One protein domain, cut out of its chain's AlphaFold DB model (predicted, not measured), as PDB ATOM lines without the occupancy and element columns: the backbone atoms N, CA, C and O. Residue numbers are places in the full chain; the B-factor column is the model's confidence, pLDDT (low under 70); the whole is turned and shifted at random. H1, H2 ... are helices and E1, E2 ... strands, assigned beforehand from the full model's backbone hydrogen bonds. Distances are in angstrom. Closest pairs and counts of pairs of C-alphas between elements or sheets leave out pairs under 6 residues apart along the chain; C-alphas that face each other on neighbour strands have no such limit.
ATOM      1  N   ILE A 378     138.066 166.882 215.626       77.19
ATOM      2  CA  ILE A 378     137.685 166.551 216.995       77.19
ATOM      3  C   ILE A 378     137.396 165.042 217.017       77.19
ATOM      4  O   ILE A 378     136.315 164.610 216.585       77.19
ATOM      5  N   PRO A 379     138.370 164.209 217.434       79.25
ATOM      6  CA  PRO A 379     138.193 162.761 217.480       79.25
ATOM      7  C   PRO A 379     137.125 162.378 218.505       79.25
ATOM      8  O   PRO A 379     136.914 163.095 219.478       79.25
ATOM      9  N   TYR A 380     136.457 161.241 218.289       80.44
ATOM     10  CA  TYR A 380     135.632 160.618 219.325       80.44
ATOM     11  C   TYR A 380     136.571 159.923 220.325       80.44
ATOM     12  O   TYR A 380     137.219 158.944 219.943       80.44
ATOM     13  N   PRO A 381     136.706 160.409 221.571       76.38
ATOM     14  CA  PRO A 381     137.745 159.932 222.474       76.38
ATOM     15  C   PRO A 381     137.253 158.705 223.260       76.38
ATOM     16  O   PRO A 381     137.103 158.760 224.477       76.38
ATOM     17  N   GLU A 382     136.962 157.605 222.555       83.62
ATOM     18  CA  GLU A 382     136.304 156.408 223.111       83.62
ATOM     19  C   GLU A 382     137.021 155.850 224.346       83.62
ATOM     20  O   GLU A 382     136.394 155.651 225.386       83.62
ATOM     21  N   GLU A 383     138.339 155.666 224.255       80.62
ATOM     22  CA  GLU A 383     139.159 155.141 225.354       80.62
ATOM     23  C   GLU A 383     139.147 156.073 226.575       80.62
ATOM     24  O   GLU A 383     139.010 155.610 227.708       80.62
ATOM     25  N   ASN A 384     139.211 157.392 226.356       77.12
ATOM     26  CA  ASN A 384     139.182 158.375 227.442       77.12
ATOM     27  C   ASN A 384     137.810 158.425 228.120       77.12
ATOM     28  O   ASN A 384     137.736 158.564 229.339       77.12
ATOM     29  N   ILE A 385     136.727 158.318 227.343       82.31
ATOM     30  CA  ILE A 385     135.357 158.307 227.865       82.31
ATOM     31  C   ILE A 385     135.140 157.073 228.739       82.31
ATOM     32  O   ILE A 385     134.611 157.198 229.841       82.31
ATOM     33  N   GLU A 386     135.563 155.897 228.275       87.06
ATOM     34  CA  GLU A 386     135.394 154.652 229.025       87.06
ATOM     35  C   GLU A 386     136.244 154.643 230.304       87.06
ATOM     36  O   GLU A 386     135.751 154.286 231.376       87.06
ATOM     37  N   LEU A 387     137.488 155.127 230.232       81.81
ATOM     38  CA  LEU A 387     138.337 155.292 231.411       81.81
ATOM     39  C   LEU A 387     137.715 156.259 232.430       81.81
ATOM     40  O   LEU A 387     137.647 155.948 233.620       81.81
ATOM     41  N   LEU A 388     137.234 157.419 231.974       82.56
ATOM     42  CA  LEU A 388     136.578 158.402 232.835       82.56
ATOM     43  C   LEU A 388     135.318 157.819 233.476       82.56
ATOM     44  O   LEU A 388     135.073 158.028 234.663       82.56
ATOM     45  N   ARG A 389     134.531 157.056 232.715       88.50
ATOM     46  CA  ARG A 389     133.339 156.381 233.222       88.50
ATOM     47  C   ARG A 389     133.673 155.419 234.349       88.50
ATOM     48  O   ARG A 389     133.063 155.510 235.414       88.50
ATOM     49  N   GLN A 390     134.673 154.564 234.152       86.50
ATOM     50  CA  GLN A 390     135.133 153.640 235.187       86.50
ATOM     51  C   GLN A 390     135.589 154.387 236.444       86.50
ATOM     52  O   GLN A 390     135.240 153.984 237.551       86.50
ATOM     53  N   GLN A 391     136.307 155.504 236.296       82.00
ATOM     54  CA  GLN A 391     136.739 156.331 237.428       82.00
ATOM     55  C   GLN A 391     135.560 156.965 238.185       82.00
ATOM     56  O   GLN A 391     135.546 156.962 239.418       82.00
ATOM     57  N   VAL A 392     134.558 157.486 237.471       82.06
ATOM     58  CA  VAL A 392     133.343 158.070 238.066       82.06
ATOM     59  C   VAL A 392     132.547 157.006 238.832       82.06
ATOM     60  O   VAL A 392     132.144 157.242 239.974       82.06
ATOM     61  N   GLU A 393     132.369 155.822 238.245       89.69
ATOM     62  CA  GLU A 393     131.651 154.703 238.865       89.69
ATOM     63  C   GLU A 393     132.414 154.137 240.081       89.69
ATOM     64  O   GLU A 393     131.810 153.904 241.130       89.69
ATOM     65  N   GLN A 394     133.746 154.002 240.005       86.38
ATOM     66  CA  GLN A 394     134.603 153.595 241.133       86.38
ATOM     67  C   GLN A 394     134.557 154.588 242.300       86.38
ATOM     68  O   GLN A 394     134.637 154.187 243.461       86.38
ATOM     69  N   ALA A 395     134.380 155.880 242.012       86.69
ATOM     70  CA  ALA A 395     134.170 156.914 243.021       86.69
ATOM     71  C   ALA A 395     132.749 156.897 243.630       86.69
ATOM     72  O   ALA A 395     132.412 157.775 244.430       86.69
ATOM     73  N   GLY A 396     131.900 155.935 243.247       92.00
ATOM     74  CA  GLY A 396     130.523 155.810 243.724       92.00
ATOM     75  C   GLY A 396     129.593 156.909 243.202       92.00
ATOM     76  O   GLY A 396     128.581 157.214 243.836       92.00
ATOM     77  N   ARG A 397     129.939 157.548 242.079       92.12
ATOM     78  CA  ARG A 397     129.144 158.604 241.440       92.12
ATOM     79  C   ARG A 397     128.409 158.056 240.216       92.12
ATOM     80  O   ARG A 397     128.770 157.020 239.666       92.12
ATOM     81  N   LYS A 398     127.350 158.750 239.796       94.88
ATOM     82  CA  LYS A 398     126.586 158.383 238.599       94.88
ATOM     83  C   LYS A 398     127.286 158.912 237.348       94.88
ATOM     84  O   LYS A 398     127.769 160.039 237.340       94.88
ATOM     85  N   TRP A 399     127.297 158.114 236.283       94.12
ATOM     86  CA  TRP A 399     127.695 158.572 234.954       94.12
ATOM     87  C   TRP A 399     126.555 159.379 234.319       94.12
ATOM     88  O   TRP A 399     125.720 158.842 233.592       94.12
ATOM     89  N   ASP A 400     126.486 160.664 234.651       95.00
ATOM     90  CA  ASP A 400     125.511 161.606 234.105       95.00
ATOM     91  C   ASP A 400     126.140 162.981 233.829       95.00
ATOM     92  O   ASP A 400     127.215 163.319 234.335       95.00
ATOM     93  N   ALA A 401     125.469 163.781 232.995       93.88
ATOM     94  CA  ALA A 401     125.966 165.090 232.580       93.88
ATOM     95  C   ALA A 401     126.183 166.042 233.766       93.88
ATOM     96  O   ALA A 401     127.142 166.809 233.770       93.88
ATOM     97  N   ARG A 402     125.352 165.946 234.811       94.12
ATOM     98  CA  ARG A 402     125.474 166.774 236.017       94.12
ATOM     99  C   ARG A 402     126.767 166.486 236.778       94.12
ATOM    100  O   ARG A 402     127.486 167.418 237.125       94.12
ATOM    101  N   THR A 403     127.070 165.213 237.020       92.31
ATOM    102  CA  THR A 403     128.308 164.800 237.692       92.31
ATOM    103  C   THR A 403     129.522 165.257 236.887       92.31
ATOM    104  O   THR A 403     130.475 165.797 237.447       92.31
ATOM    105  N   LEU A 404     129.474 165.108 235.562       93.38
ATOM    106  CA  LEU A 404     130.554 165.552 234.684       93.38
ATOM    107  C   LEU A 404     130.694 167.079 234.653       93.38
ATOM    108  O   LEU A 404     131.818 167.571 234.682       93.38
ATOM    109  N   LEU A 405     129.597 167.839 234.681       94.00
ATOM    110  CA  LEU A 405     129.624 169.300 234.786       94.00
ATOM    111  C   LEU A 405     130.302 169.769 236.077       94.00
ATOM    112  O   LEU A 405     131.088 170.714 236.047       94.00
ATOM    113  N   GLU A 406     130.029 169.108 237.205       91.81
ATOM    114  CA  GLU A 406     130.700 169.390 238.480       91.81
ATOM    115  C   GLU A 406     132.210 169.114 238.394       91.81
ATOM    116  O   GLU A 406     133.016 169.915 238.873       91.81
ATOM    117  N   VAL A 407     132.611 168.016 237.741       90.56
ATOM    118  CA  VAL A 407     134.026 167.686 237.506       90.56
ATOM    119  C   VAL A 407     134.691 168.733 236.611       90.56
ATOM    120  O   VAL A 407     135.740 169.266 236.978       90.56
ATOM    121  N   ILE A 408     134.073 169.078 235.475       91.31
ATOM    122  CA  ILE A 408     134.578 170.106 234.556       91.31
ATOM    123  C   ILE A 408     134.719 171.443 235.277       91.31
ATOM    124  O   ILE A 408     135.759 172.082 235.156       91.31
ATOM    125  N   GLY A 409     133.713 171.840 236.055       90.50
ATOM    126  CA  GLY A 409     133.716 173.077 236.828       90.50
ATOM    127  C   GLY A 409     134.910 173.191 237.772       90.50
ATOM    128  O   GLY A 409     135.624 174.188 237.744       90.50
ATOM    129  N   ARG A 410     135.202 172.131 238.534       90.88
ATOM    130  CA  ARG A 410     136.366 172.088 239.435       90.88
ATOM    131  C   ARG A 410     137.698 172.117 238.691       90.88
ATOM    132  O   ARG A 410     138.653 172.733 239.161       90.88
ATOM    133  N   PHE A 411     137.789 171.450 237.541       88.19
ATOM    134  CA  PHE A 411     138.993 171.522 236.712       88.19
ATOM    135  C   PHE A 411     139.171 172.907 236.090       88.19
ATOM    136  O   PHE A 411     140.286 173.423 236.093       88.19
ATOM    137  N   ALA A 412     138.091 173.519 235.608       88.69
ATOM    138  CA  ALA A 412     138.088 174.874 235.077       88.69
ATOM    139  C   ALA A 412     138.517 175.887 236.148       88.69
ATOM    140  O   ALA A 412     139.401 176.696 235.885       88.69
ATOM    141  N   GLU A 413     137.978 175.788 237.367       89.00
ATOM    142  CA  GLU A 413     138.388 176.600 238.519       89.00
ATOM    143  C   GLU A 413     139.881 176.428 238.818       89.00
ATOM    144  O   GLU A 413     140.630 177.404 238.836       89.00
ATOM    145  N   LYS A 414     140.342 175.178 238.972       88.75
ATOM    146  CA  LYS A 414     141.750 174.860 239.259       88.75
ATOM    147  C   LYS A 414     142.706 175.391 238.187       88.75
ATOM    148  O   LYS A 414     143.841 175.736 238.505       88.75
ATOM    149  N   LYS A 415     142.267 175.427 236.927       84.19
ATOM    150  CA  LYS A 415     143.055 175.900 235.779       84.19
ATOM    151  C   LYS A 415     142.859 177.386 235.465       84.19
ATOM    152  O   LYS A 415     143.490 177.884 234.538       84.19
ATOM    153  N   GLY A 416     141.989 178.093 236.190       87.69
ATOM    154  CA  GLY A 416     141.659 179.487 235.890       87.69
ATOM    155  C   GLY A 416     141.018 179.677 234.510       87.69
ATOM    156  O   GLY A 416     141.229 180.705 233.868       87.69
ATOM    157  N   LEU A 417     140.281 178.679 234.012       87.38
ATOM    158  CA  LEU A 417     139.695 178.713 232.676       87.38
ATOM    159  C   LEU A 417     138.573 179.753 232.614       87.38
ATOM    160  O   LEU A 417     137.574 179.653 233.324       87.38
ATOM    161  N   VAL A 418     138.734 180.729 231.722       88.44
ATOM    162  CA  VAL A 418     137.769 181.811 231.511       88.44
ATOM    163  C   VAL A 418     136.937 181.520 230.271       88.44
ATOM    164  O   VAL A 418     137.485 181.467 229.174       88.44
ATOM    165  N   LEU A 419     135.622 181.390 230.421       89.06
ATOM    166  CA  LEU A 419     134.699 181.154 229.305       89.06
ATOM    167  C   LEU A 419     133.697 182.299 229.183       89.06
ATOM    168  O   LEU A 419     133.560 183.110 230.095       89.06
ATOM    169  N   THR A 420     133.003 182.398 228.054       90.69
ATOM    170  CA  THR A 420     131.904 183.363 227.924       90.69
ATOM    171  C   THR A 420     130.655 182.873 228.655       90.69
ATOM    172  O   THR A 420     130.507 181.677 228.913       90.69
ATOM    173  N   GLU A 421     129.741 183.789 228.977       91.38
ATOM    174  CA  GLU A 421     128.447 183.448 229.585       91.38
ATOM    175  C   GLU A 421     127.651 182.438 228.738       91.38
ATOM    176  O   GLU A 421     127.107 181.481 229.275       91.38
ATOM    177  N   GLU A 422     127.683 182.557 227.408       90.31
ATOM    178  CA  GLU A 422     126.983 181.641 226.498       90.31
ATOM    179  C   GLU A 422     127.599 180.243 226.518       90.31
ATOM    180  O   GLU A 422     126.880 179.248 226.479       90.31
ATOM    181  N   THR A 423     128.928 180.158 226.601       89.62
ATOM    182  CA  THR A 423     129.633 178.875 226.715       89.62
ATOM    183  C   THR A 423     129.228 178.161 228.007       89.62
ATOM    184  O   THR A 423     128.902 176.975 227.978       89.62
ATOM    185  N   TRP A 424     129.178 178.884 229.132       92.50
ATOM    186  CA  TRP A 424     128.706 178.322 230.399       92.50
ATOM    187  C   TRP A 424     127.224 177.924 230.352       92.50
ATOM    188  O   TRP A 424     126.877 176.844 230.828       92.50
ATOM    189  N   GLU A 425     126.356 178.736 229.742       92.50
ATOM    190  CA  GLU A 425     124.936 178.404 229.570       92.50
ATOM    191  C   GLU A 425     124.718 177.150 228.718       92.50
ATOM    192  O   GLU A 425     123.831 176.347 229.018       92.50
ATOM    193  N   LEU A 426     125.508 176.966 227.656       91.56
ATOM    194  CA  LEU A 426     125.447 175.768 226.820       91.56
ATOM    195  C   LEU A 426     125.889 174.526 227.596       91.56
ATOM    196  O   LEU A 426     125.224 173.498 227.505       91.56
ATOM    197  N   MET A 427     126.947 174.633 228.405       91.81
ATOM    198  CA  MET A 427     127.380 173.553 229.300       91.81
ATOM    199  C   MET A 427     126.321 173.193 230.344       91.81
ATOM    200  O   MET A 427     126.129 172.020 230.642       91.81
ATOM    201  N   ASP A 428     125.619 174.186 230.892       93.69
ATOM    202  CA  ASP A 428     124.574 173.963 231.895       93.69
ATOM    203  C   ASP A 428     123.330 173.262 231.334       93.69
ATOM    204  O   ASP A 428     122.604 172.613 232.087       93.69
ATOM    205  N   ARG A 429     123.061 173.419 230.032       94.00
ATOM    206  CA  ARG A 429     121.923 172.799 229.334       94.00
ATOM    207  C   ARG A 429     122.273 171.456 228.692       94.00
ATOM    208  O   ARG A 429     121.388 170.824 228.121       94.00
ATOM    209  N   GLU A 430     123.538 171.045 228.722       94.25
ATOM    210  CA  GLU A 430     123.958 169.775 228.145       94.25
ATOM    211  C   GLU A 430     123.511 168.603 229.029       94.25
ATOM    212  O   GLU A 430     123.799 168.553 230.224       94.25
ATOM    213  N   GLU A 431     122.819 167.643 228.420       94.75
ATOM    214  CA  GLU A 431     122.273 166.457 229.090       94.75
ATOM    215  C   GLU A 431     122.994 165.169 228.665       94.75
ATOM    216  O   GLU A 431     122.866 164.144 229.336       94.75
ATOM    217  N   ASP A 432     123.775 165.207 227.581       92.81
ATOM    218  CA  ASP A 432     124.520 164.061 227.076       92.81
ATOM    219  C   ASP A 432     125.873 163.908 227.808       92.81
ATOM    220  O   ASP A 432     126.791 164.718 227.613       92.81
ATOM    221  N   PRO A 433     126.060 162.852 228.627       91.81
ATOM    222  CA  PRO A 433     127.314 162.635 229.341       91.81
ATOM    223  C   PRO A 433     128.509 162.376 228.408       91.81
ATOM    224  O   PRO A 433     129.643 162.667 228.787       91.81
ATOM    225  N   PHE A 434     128.297 161.884 227.182       89.31
ATOM    226  CA  PHE A 434     129.385 161.687 226.218       89.31
ATOM    227  C   PHE A 434     129.921 163.022 225.702       89.31
ATOM    228  O   PHE A 434     131.135 163.198 225.584       89.31
ATOM    229  N   VAL A 435     129.032 163.989 225.455       89.88
ATOM    230  CA  VAL A 435     129.432 165.356 225.101       89.88
ATOM    231  C   VAL A 435     130.211 165.989 226.251       89.88
ATOM    232  O   VAL A 435     131.283 166.550 226.025       89.88
ATOM    233  N   MET A 436     129.722 165.848 227.486       92.12
ATOM    234  CA  MET A 436     130.396 166.397 228.666       92.12
ATOM    235  C   MET A 436     131.783 165.789 228.886       92.12
ATOM    236  O   MET A 436     132.731 166.516 229.177       92.12
ATOM    237  N   ALA A 437     131.954 164.485 228.673       87.81
ATOM    238  CA  ALA A 437     133.271 163.849 228.712       87.81
ATOM    239  C   ALA A 437     134.215 164.381 227.610       87.81
ATOM    240  O   ALA A 437     135.418 164.562 227.832       87.81
ATOM    241  N   GLY A 438     133.661 164.703 226.440       84.94
ATOM    242  CA  GLY A 438     134.349 165.418 225.370       84.94
ATOM    243  C   GLY A 438     134.859 166.795 225.796       84.94
ATOM    244  O   GLY A 438     136.049 167.083 225.670       84.94
ATOM    245  N   ILE A 439     133.977 167.619 226.367       87.50
ATOM    246  CA  ILE A 439     134.319 168.947 226.902       87.50
ATOM    247  C   ILE A 439     135.384 168.826 227.993       87.50
ATOM    248  O   ILE A 439     136.363 169.572 227.978       87.50
ATOM    249  N   LEU A 440     135.245 167.860 228.908       85.56
ATOM    250  CA  LEU A 440     136.243 167.612 229.945       85.56
ATOM    251  C   LEU A 440     137.614 167.316 229.339       85.56
ATOM    252  O   LEU A 440     138.606 167.823 229.843       85.56
ATOM    253  N   SER A 441     137.680 166.554 228.247       80.75
ATOM    254  CA  SER A 441     138.947 166.269 227.565       80.75
ATOM    255  C   SER A 441     139.610 167.549 227.039       80.75
ATOM    256  O   SER A 441     140.812 167.728 227.225       80.75
ATOM    257  N   VAL A 442     138.832 168.481 226.473       79.75
ATOM    258  CA  VAL A 442     139.335 169.800 226.040       79.75
ATOM    259  C   VAL A 442     139.826 170.624 227.236       79.75
ATOM    260  O   VAL A 442     140.909 171.206 227.197       79.75
ATOM    261  N   VAL A 443     139.078 170.629 228.343       80.88
ATOM    262  CA  VAL A 443     139.470 171.327 229.581       80.88
ATOM    263  C   VAL A 443     140.714 170.695 230.217       80.88
ATOM    264  O   VAL A 443     141.570 171.398 230.753       80.88
ATOM    265  N   LEU A 444     140.869 169.374 230.152       77.88
ATOM    266  CA  LEU A 444     142.036 168.657 230.665       77.88
ATOM    267  C   LEU A 444     143.283 168.871 229.804       77.88
ATOM    268  O   LEU A 444     144.367 168.960 230.377       77.88
ATOM    269  N   ALA A 445     143.128 169.035 228.492       72.19
ATOM    270  CA  ALA A 445     144.214 169.412 227.590       72.19
ATOM    271  C   ALA A 445     144.641 170.884 227.742       72.19
ATOM    272  O   ALA A 445     145.739 171.246 227.343       72.19
ATOM    273  N   SER A 446     143.797 171.726 228.351       67.44
ATOM    274  CA  SER A 446     144.106 173.138 228.566       67.44
ATOM    275  C   SER A 446     145.211 173.367 229.593       67.44
ATOM    276  O   SER A 446     145.039 173.045 230.765       67.44
ATOM    277  N   ASP A 447     146.296 174.026 229.201       65.75
ATOM    278  CA  ASP A 447     147.331 174.507 230.132       65.75
ATOM    279  C   ASP A 447     146.938 175.816 230.858       65.75
ATOM    280  O   ASP A 447     147.781 176.518 231.410       65.75
ATOM    281  N   GLY A 448     145.643 176.163 230.891       61.03
ATOM    282  CA  GLY A 448     145.111 177.354 231.560       61.03
ATOM    283  C   GLY A 448     144.646 178.443 230.589       61.03
ATOM    284  O   GLY A 448     143.943 178.165 229.620       61.03
ATOM    285  N   LEU A 449     145.011 179.699 230.869       54.00
ATOM    286  CA  LEU A 449     144.464 180.946 230.294       54.00
ATOM    287  C   LEU A 449     144.614 181.156 228.767       54.00
ATOM    288  O   LEU A 449     144.273 182.241 228.288       54.00
ATOM    289  N   SER A 450     145.115 180.190 227.991       62.88
ATOM    290  CA  SER A 450     145.422 180.426 226.575       62.88
ATOM    291  C   SER A 450     144.164 180.608 225.711       62.88
ATOM    292  O   SER A 450     143.135 179.951 225.901       62.88
ATOM    293  N   ALA A 451     144.237 181.541 224.753       64.88
ATOM    294  CA  ALA A 451     143.138 181.881 223.848       64.88
ATOM    295  C   ALA A 451     142.642 180.669 223.042       64.88
ATOM    296  O   ALA A 451     141.432 180.436 222.990       64.88
ATOM    297  N   GLY A 452     143.565 179.821 222.576       67.50
ATOM    298  CA  GLY A 452     143.248 178.643 221.766       67.50
ATOM    299  C   GLY A 452     142.294 177.637 222.419       67.50
ATOM    300  O   GLY A 452     141.460 177.056 221.733       67.50
ATOM    301  N   HIS A 453     142.315 177.458 223.747       70.44
ATOM    302  CA  HIS A 453     141.366 176.549 224.413       70.44
ATOM    303  C   HIS A 453     139.949 177.123 224.485       70.44
ATOM    304  O   HIS A 453     138.970 176.385 224.360       70.44
ATOM    305  N   ARG A 454     139.829 178.445 224.658       69.50
ATOM    306  CA  ARG A 454     138.532 179.134 224.612       69.50
ATOM    307  C   ARG A 454     137.934 179.036 223.215       69.50
ATOM    308  O   ARG A 454     136.739 178.798 223.082       69.50
ATOM    309  N   GLU A 455     138.768 179.169 222.190       71.62
ATOM    310  CA  GLU A 455     138.365 179.021 220.792       71.62
ATOM    311  C   GLU A 455     137.993 177.585 220.450       71.62
ATOM    312  O   GLU A 455     136.962 177.376 219.816       71.62
ATOM    313  N   ALA A 456     138.746 176.596 220.937       76.25
ATOM    314  CA  ALA A 456     138.408 175.186 220.777       76.25
ATOM    315  C   ALA A 456     137.046 174.854 221.407       76.25
ATOM    316  O   ALA A 456     136.233 174.173 220.784       76.25
ATOM    317  N   LEU A 457     136.758 175.368 222.608       78.62
ATOM    318  CA  LEU A 457     135.445 175.209 223.239       78.62
ATOM    319  C   LEU A 457     134.351 175.966 222.481       78.62
ATOM    320  O   LEU A 457     133.295 175.397 222.218       78.62
ATOM    321  N   ALA A 458     134.594 177.212 222.074       76.31
ATOM    322  CA  ALA A 458     133.637 177.980 221.279       76.31
ATOM    323  C   ALA A 458     133.299 177.272 219.955       76.31
ATOM    324  O   ALA A 458     132.131 177.209 219.575       76.31
ATOM    325  N   LEU A 459     134.306 176.694 219.292       77.56
ATOM    326  CA  LEU A 459     134.157 175.881 218.087       77.56
ATOM    327  C   LEU A 459     133.362 174.602 218.364       77.56
ATOM    328  O   LEU A 459     132.444 174.261 217.617       77.56
ATOM    329  N   PHE A 460     133.706 173.899 219.444       84.56
ATOM    330  CA  PHE A 460     132.999 172.697 219.872       84.56
ATOM    331  C   PHE A 460     131.505 172.991 220.045       84.56
ATOM    332  O   PHE A 460     130.657 172.276 219.512       84.56
ATOM    333  N   PHE A 461     131.168 174.094 220.714       84.12
ATOM    334  CA  PHE A 461     129.782 174.500 220.917       84.12
ATOM    335  C   PHE A 461     129.089 174.986 219.643       84.12
ATOM    336  O   PHE A 461     127.921 174.653 219.433       84.12
ATOM    337  N   SER A 462     129.779 175.711 218.757       81.81
ATOM    338  CA  SER A 462     129.183 176.171 217.496       81.81
ATOM    339  C   SER A 462     128.859 175.029 216.529       81.81
ATOM    340  O   SER A 462     127.987 175.188 215.678       81.81
ATOM    341  N   HIS A 463     129.518 173.874 216.675       86.69
ATOM    342  CA  HIS A 463     129.294 172.672 215.864       86.69
ATOM    343  C   HIS A 463     128.722 171.492 216.653       86.69
ATOM    344  O   HIS A 463     128.734 170.356 216.173       86.69
ATOM    345  N   LEU A 464     128.166 171.741 217.841       87.69
ATOM    346  CA  LEU A 464     127.743 170.688 218.763       87.69
ATOM    347  C   LEU A 464     126.789 169.666 218.121       87.69
ATOM    348  O   LEU A 464     126.942 168.462 218.320       87.69
ATOM    349  N   ALA A 465     125.834 170.117 217.303       87.31
ATOM    350  CA  ALA A 465     124.897 169.228 216.612       87.31
ATOM    351  C   ALA A 465     125.592 168.287 215.606       87.31
ATOM    352  O   ALA A 465     125.248 167.107 215.511       87.31
ATOM    353  N   GLU A 466     126.587 168.789 214.874       88.75
ATOM    354  CA  GLU A 466     127.361 167.999 213.914       88.75
ATOM    355  C   GLU A 466     128.293 167.015 214.626       88.75
ATOM    356  O   GLU A 466     128.374 165.848 214.232       88.75
ATOM    357  N   ILE A 467     128.946 167.469 215.701       86.88
ATOM    358  CA  ILE A 467     129.809 166.645 216.551       86.88
ATOM    359  C   ILE A 467     128.996 165.498 217.145       86.88
ATOM    360  O   ILE A 467     129.380 164.341 216.984       86.88
ATOM    361  N   ARG A 468     127.817 165.777 217.720       89.06
ATOM    362  CA  ARG A 468     126.889 164.740 218.204       89.06
ATOM    363  C   ARG A 468     126.531 163.744 217.100       89.06
ATOM    364  O   ARG A 468     126.586 162.537 217.318       89.06
ATOM    365  N   GLY A 469     126.215 164.223 215.896       88.56
ATOM    366  CA  GLY A 469     125.900 163.359 214.754       88.56
ATOM    367  C   GLY A 469     127.069 162.473 214.296       88.56
ATOM    368  O   GLY A 469     126.855 161.343 213.842       88.56
ATOM    369  N   ALA A 470     128.306 162.962 214.409       88.25
ATOM    370  CA  ALA A 470     129.517 162.195 214.127       88.25
ATOM    371  C   ALA A 470     129.811 161.170 215.236       88.25
ATOM    372  O   ALA A 470     130.039 159.994 214.942       88.25
ATOM    373  N   TRP A 471     129.725 161.588 216.498       89.50
ATOM    374  CA  TRP A 471     130.016 160.778 217.682       89.50
ATOM    375  C   TRP A 471     128.973 159.693 217.943       89.50
ATOM    376  O   TRP A 471     129.345 158.578 218.301       89.50
ATOM    377  N   ALA A 472     127.698 159.931 217.623       87.38
ATOM    378  CA  ALA A 472     126.666 158.888 217.616       87.38
ATOM    379  C   ALA A 472     127.011 157.718 216.671       87.38
ATOM    380  O   ALA A 472     126.508 156.608 216.828       87.38
ATOM    381  N   LYS A 473     127.890 157.959 215.689       89.88
ATOM    382  CA  LYS A 473     128.420 156.958 214.751       89.88
ATOM    383  C   LYS A 473     129.861 156.543 215.079       89.88
ATOM    384  O   LYS A 473     130.475 155.875 214.253       89.88
ATOM    385  N   ARG A 474     130.406 156.962 216.230       87.69
ATOM    386  CA  ARG A 474     131.807 156.777 216.657       87.69
ATOM    387  C   ARG A 474     132.830 157.241 215.614       87.69
ATOM    388  O   ARG A 474     133.798 156.548 215.321       87.69
ATOM    389  N   ARG A 475     132.598 158.406 215.001       88.31
ATOM    390  CA  ARG A 475     133.505 158.999 214.002       88.31
ATOM    391  C   ARG A 475     134.067 160.328 214.487       88.31
ATOM    392  O   ARG A 475     133.364 161.087 215.146       88.31
ATOM    393  N   THR A 476     135.303 160.624 214.089       85.50
ATOM    394  CA  THR A 476     135.908 161.958 214.192       85.50
ATOM    395  C   THR A 476     135.035 162.973 213.460       85.50
ATOM    396  O   THR A 476     134.635 162.739 212.316       85.50
ATOM    397  N   TRP A 477     134.738 164.093 214.115       86.06
ATOM    398  CA  TRP A 477     134.174 165.248 213.432       86.06
ATOM    399  C   TRP A 477     135.314 166.072 212.839       86.06
ATOM    400  O   TRP A 477     136.299 166.358 213.516       86.06
ATOM    401  N   THR A 478     135.177 166.447 211.575       83.00
ATOM    402  CA  THR A 478     136.146 167.282 210.873       83.00
ATOM    403  C   THR A 478     135.452 168.566 210.475       83.00
ATOM    404  O   THR A 478     134.417 168.523 209.805       83.00
ATOM    405  N   CYS A 479     136.027 169.696 210.868       79.06
ATOM    406  CA  CYS A 479     135.521 170.995 210.481       79.06
ATOM    407  C   CYS A 479     135.514 171.120 208.946       79.06
ATOM    408  O   CYS A 479     136.538 170.847 208.311       79.06
ATOM    409  N   PRO A 480     134.402 171.551 208.324       70.69
ATOM    410  CA  PRO A 480     134.368 171.825 206.892       70.69
ATOM    411  C   PRO A 480     135.442 172.855 206.500       70.69
ATOM    412  O   PRO A 480     135.572 173.894 207.154       70.69
ATOM    413  N   ALA A 481     136.205 172.568 205.441       57.31
ATOM    414  CA  ALA A 481     137.319 173.403 204.985       57.31
ATOM    415  C   ALA A 481     136.889 174.848 204.645       57.31
ATOM    416  O   ALA A 481     135.788 175.077 204.140       57.31
ATOM    417  N   GLY A 482     137.783 175.818 204.890       56.28
ATOM    418  CA  GLY A 482     137.626 177.221 204.472       56.28
ATOM    419  C   GLY A 482     136.959 178.171 205.478       56.28
ATOM    420  O   GLY A 482     136.635 179.300 205.107       56.28
ATOM    421  N   LYS A 483     136.743 177.742 206.731       54.25
ATOM    422  CA  LYS A 483     136.097 178.561 207.775       54.25
ATOM    423  C   LYS A 483     137.027 179.079 208.877       54.25
ATOM    424  O   LYS A 483     136.586 179.942 209.634       54.25
ATOM    425  N   PHE A 484     138.264 178.588 208.966       52.09
ATOM    426  CA  PHE A 484     139.181 178.889 210.068       52.09
ATOM    427  C   PHE A 484     140.624 179.030 209.583       52.09
ATOM    428  O   PHE A 484     141.016 178.353 208.629       52.09
ATOM    429  N   GLY A 485     141.388 179.868 210.276       53.94
ATOM    430  CA  GLY A 485     142.843 179.950 210.196       53.94
ATOM    431  C   GLY A 485     143.416 180.317 211.564       53.94
ATOM    432  O   GLY A 485     142.662 180.609 212.492       53.94
ATOM    433  N   THR A 486     144.733 180.273 211.692       43.88
ATOM    434  CA  THR A 486     145.460 180.817 212.845       43.88
ATOM    435  C   THR A 486     146.208 182.062 212.393       43.88
ATOM    436  O   THR A 486     146.705 182.073 211.268       43.88
ATOM    437  N   ASP A 487     146.248 183.112 213.207       49.81
ATOM    438  CA  ASP A 487     147.143 184.244 212.950       49.81
ATOM    439  C   ASP A 487     148.579 183.944 213.417       49.81
ATOM    440  O   ASP A 487     148.877 182.844 213.895       49.81
ATOM    441  N   ASP A 488     149.474 184.919 213.242       37.50
ATOM    442  CA  ASP A 488     150.901 184.812 213.580       37.50
ATOM    443  C   ASP A 488     151.150 184.544 215.081       37.50
ATOM    444  O   ASP A 488     152.223 184.067 215.453       37.50
ATOM    445  N   ASP A 489     150.145 184.783 215.934       40.19
ATOM    446  CA  ASP A 489     150.182 184.539 217.380       40.19
ATOM    447  C   ASP A 489     149.618 183.149 217.760       40.19
ATOM    448  O   ASP A 489     149.592 182.768 218.936       40.19
ATOM    449  N   GLY A 490     149.170 182.361 216.775       40.41
ATOM    450  CA  GLY A 490     148.518 181.071 216.988       40.41
ATOM    451  C   GLY A 490     147.084 181.183 217.522       40.41
ATOM    452  O   GLY A 490     146.547 180.180 218.008       40.41
ATOM    453  N   GLU A 491     146.460 182.367 217.450       41.28
ATOM    454  CA  GLU A 491     145.046 182.564 217.786       41.28
ATOM    455  C   GLU A 491     144.162 182.138 216.603       41.28
ATOM    456  O   GLU A 491     144.427 182.452 215.440       41.28
ATOM    457  N   TRP A 492     143.098 181.384 216.884       45.09
ATOM    458  CA  TRP A 492     142.189 180.867 215.866       45.09
ATOM    459  C   TRP A 492     141.167 181.931 215.471       45.09
ATOM    460  O   TRP A 492     140.302 182.319 216.260       45.09
ATOM    461  N   TRP A 493     141.160 182.319 214.201       50.44
ATOM    462  CA  TRP A 493     140.111 183.161 213.640       50.44
ATOM    463  C   TRP A 493     139.091 182.331 212.857       50.44
ATOM    464  O   TRP A 493     139.386 181.290 212.267       50.44
ATOM    465  N   THR A 494     137.849 182.811 212.852       43.28
ATOM    466  CA  THR A 494     136.761 182.276 212.027       43.28
ATOM    467  C   THR A 494     136.491 183.263 210.906       43.28
ATOM    468  O   THR A 494     136.385 184.455 211.193       43.28
ATOM    469  N   LYS A 495     136.315 182.810 209.663       42.97
ATOM    470  CA  LYS A 495     135.926 183.677 208.540       42.97
ATOM    471  C   LYS A 495     134.474 184.144 208.720       42.97
ATOM    472  O   LYS A 495     133.545 183.579 208.148       42.97
TER     473      LYS A 495
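What this domain is: This is residues 378 to 495 of the 510 residues of an uncharacterized protein of Firmicutes bacterium (UniProt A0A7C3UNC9). A small helical body is built round H4, with H2 and H5 side by side with it on two different sides, H3 set aslant in the angle between H2 and H5, H1 set crosswise to H4 and packed on it with H1's residues 384 to 388, and H6 set crosswise near H4 and H5. A small hairpin of two short strands, E2 and E3, sits beyond H5 at one end of the length, reached by a long link from H6. The printed part has 118 residues, with six named helices and three named strands in the order H1, H2, E1, H3, H4, H5, H6, E2, E3; the sheet E2 - E3 is antiparallel, and the class is mostly helix. The whole is compact, with a radius of gyration of the C-alphas of 14.4 A and spans of 46 by 33 by 23 A.

Where its parts are: The sheet holds E2, residues 484 to 486, and E3, residues 492 to 494, whose last C-alpha, 494, is at (136.761, 182.276, 212.027). H5 is residues 451 to 462, 16.4 A long, and H4 residues 433 to 445, 18.3 A. H2, residues 401 to 415, is the longest helix at 20.5 A and begins with C-alpha 401 at (125.966, 165.090, 232.580). H1, residues 382 to 394, measures 18.3 A and begins with C-alpha 382 at (136.304, 156.408, 223.111). H3 is residues 421 to 428 and H6 residues 464 to 471. E1, residues 418 to 420, pairs with no named strand.

How they stand to each other: E2 and E3 form a hairpin, antiparallel at 150 degrees, with N 493 and O 485 2.8 A apart, within hydrogen-bond range. The closest C-alphas of H5 and E3, Gly 452 and Trp 492, are 6.4 A apart. H5 and H4 are a helical hairpin: they touch at a shallow tilt of 14 degrees, opposite ways, closest at C-alphas Leu 457 and Val 442, 7.2 A. H4 is the hub. It touches H2 at a shallow tilt of 10 degrees, the same way, closest at C-alphas Pro 433 and Ala 401, 4.3 A. H1 touches H4 with residues 384 to 388 alone, about perpendicular at 79 degrees, closest at C-alphas Ile 385 and Ala 437, 6.0 A. H3 touches H5 at a steep tilt of 59 degrees, closest at C-alphas Thr 423 and Ala 458, 6.8 A. H6 is close to H4 but not clearly touching, with the C-alphas of Arg 468 and Val 435 7.4 A apart. H2 and H5 are apart. Every O i to N i+4 pair is within hydrogen-bond range in H1, H2, H3, H4, H5 and H6.

The domain as a whole: The C-alphas of Gly 396 and Asp 488, the two farthest apart, are 46.5 A from each other. The printed part has no cut. The link from H6 to E2, residues 472 to 483, is long. Mean pLDDT of the printed part is 80.1; residues 446 to 452, 454 and 481 to 495 are under 70.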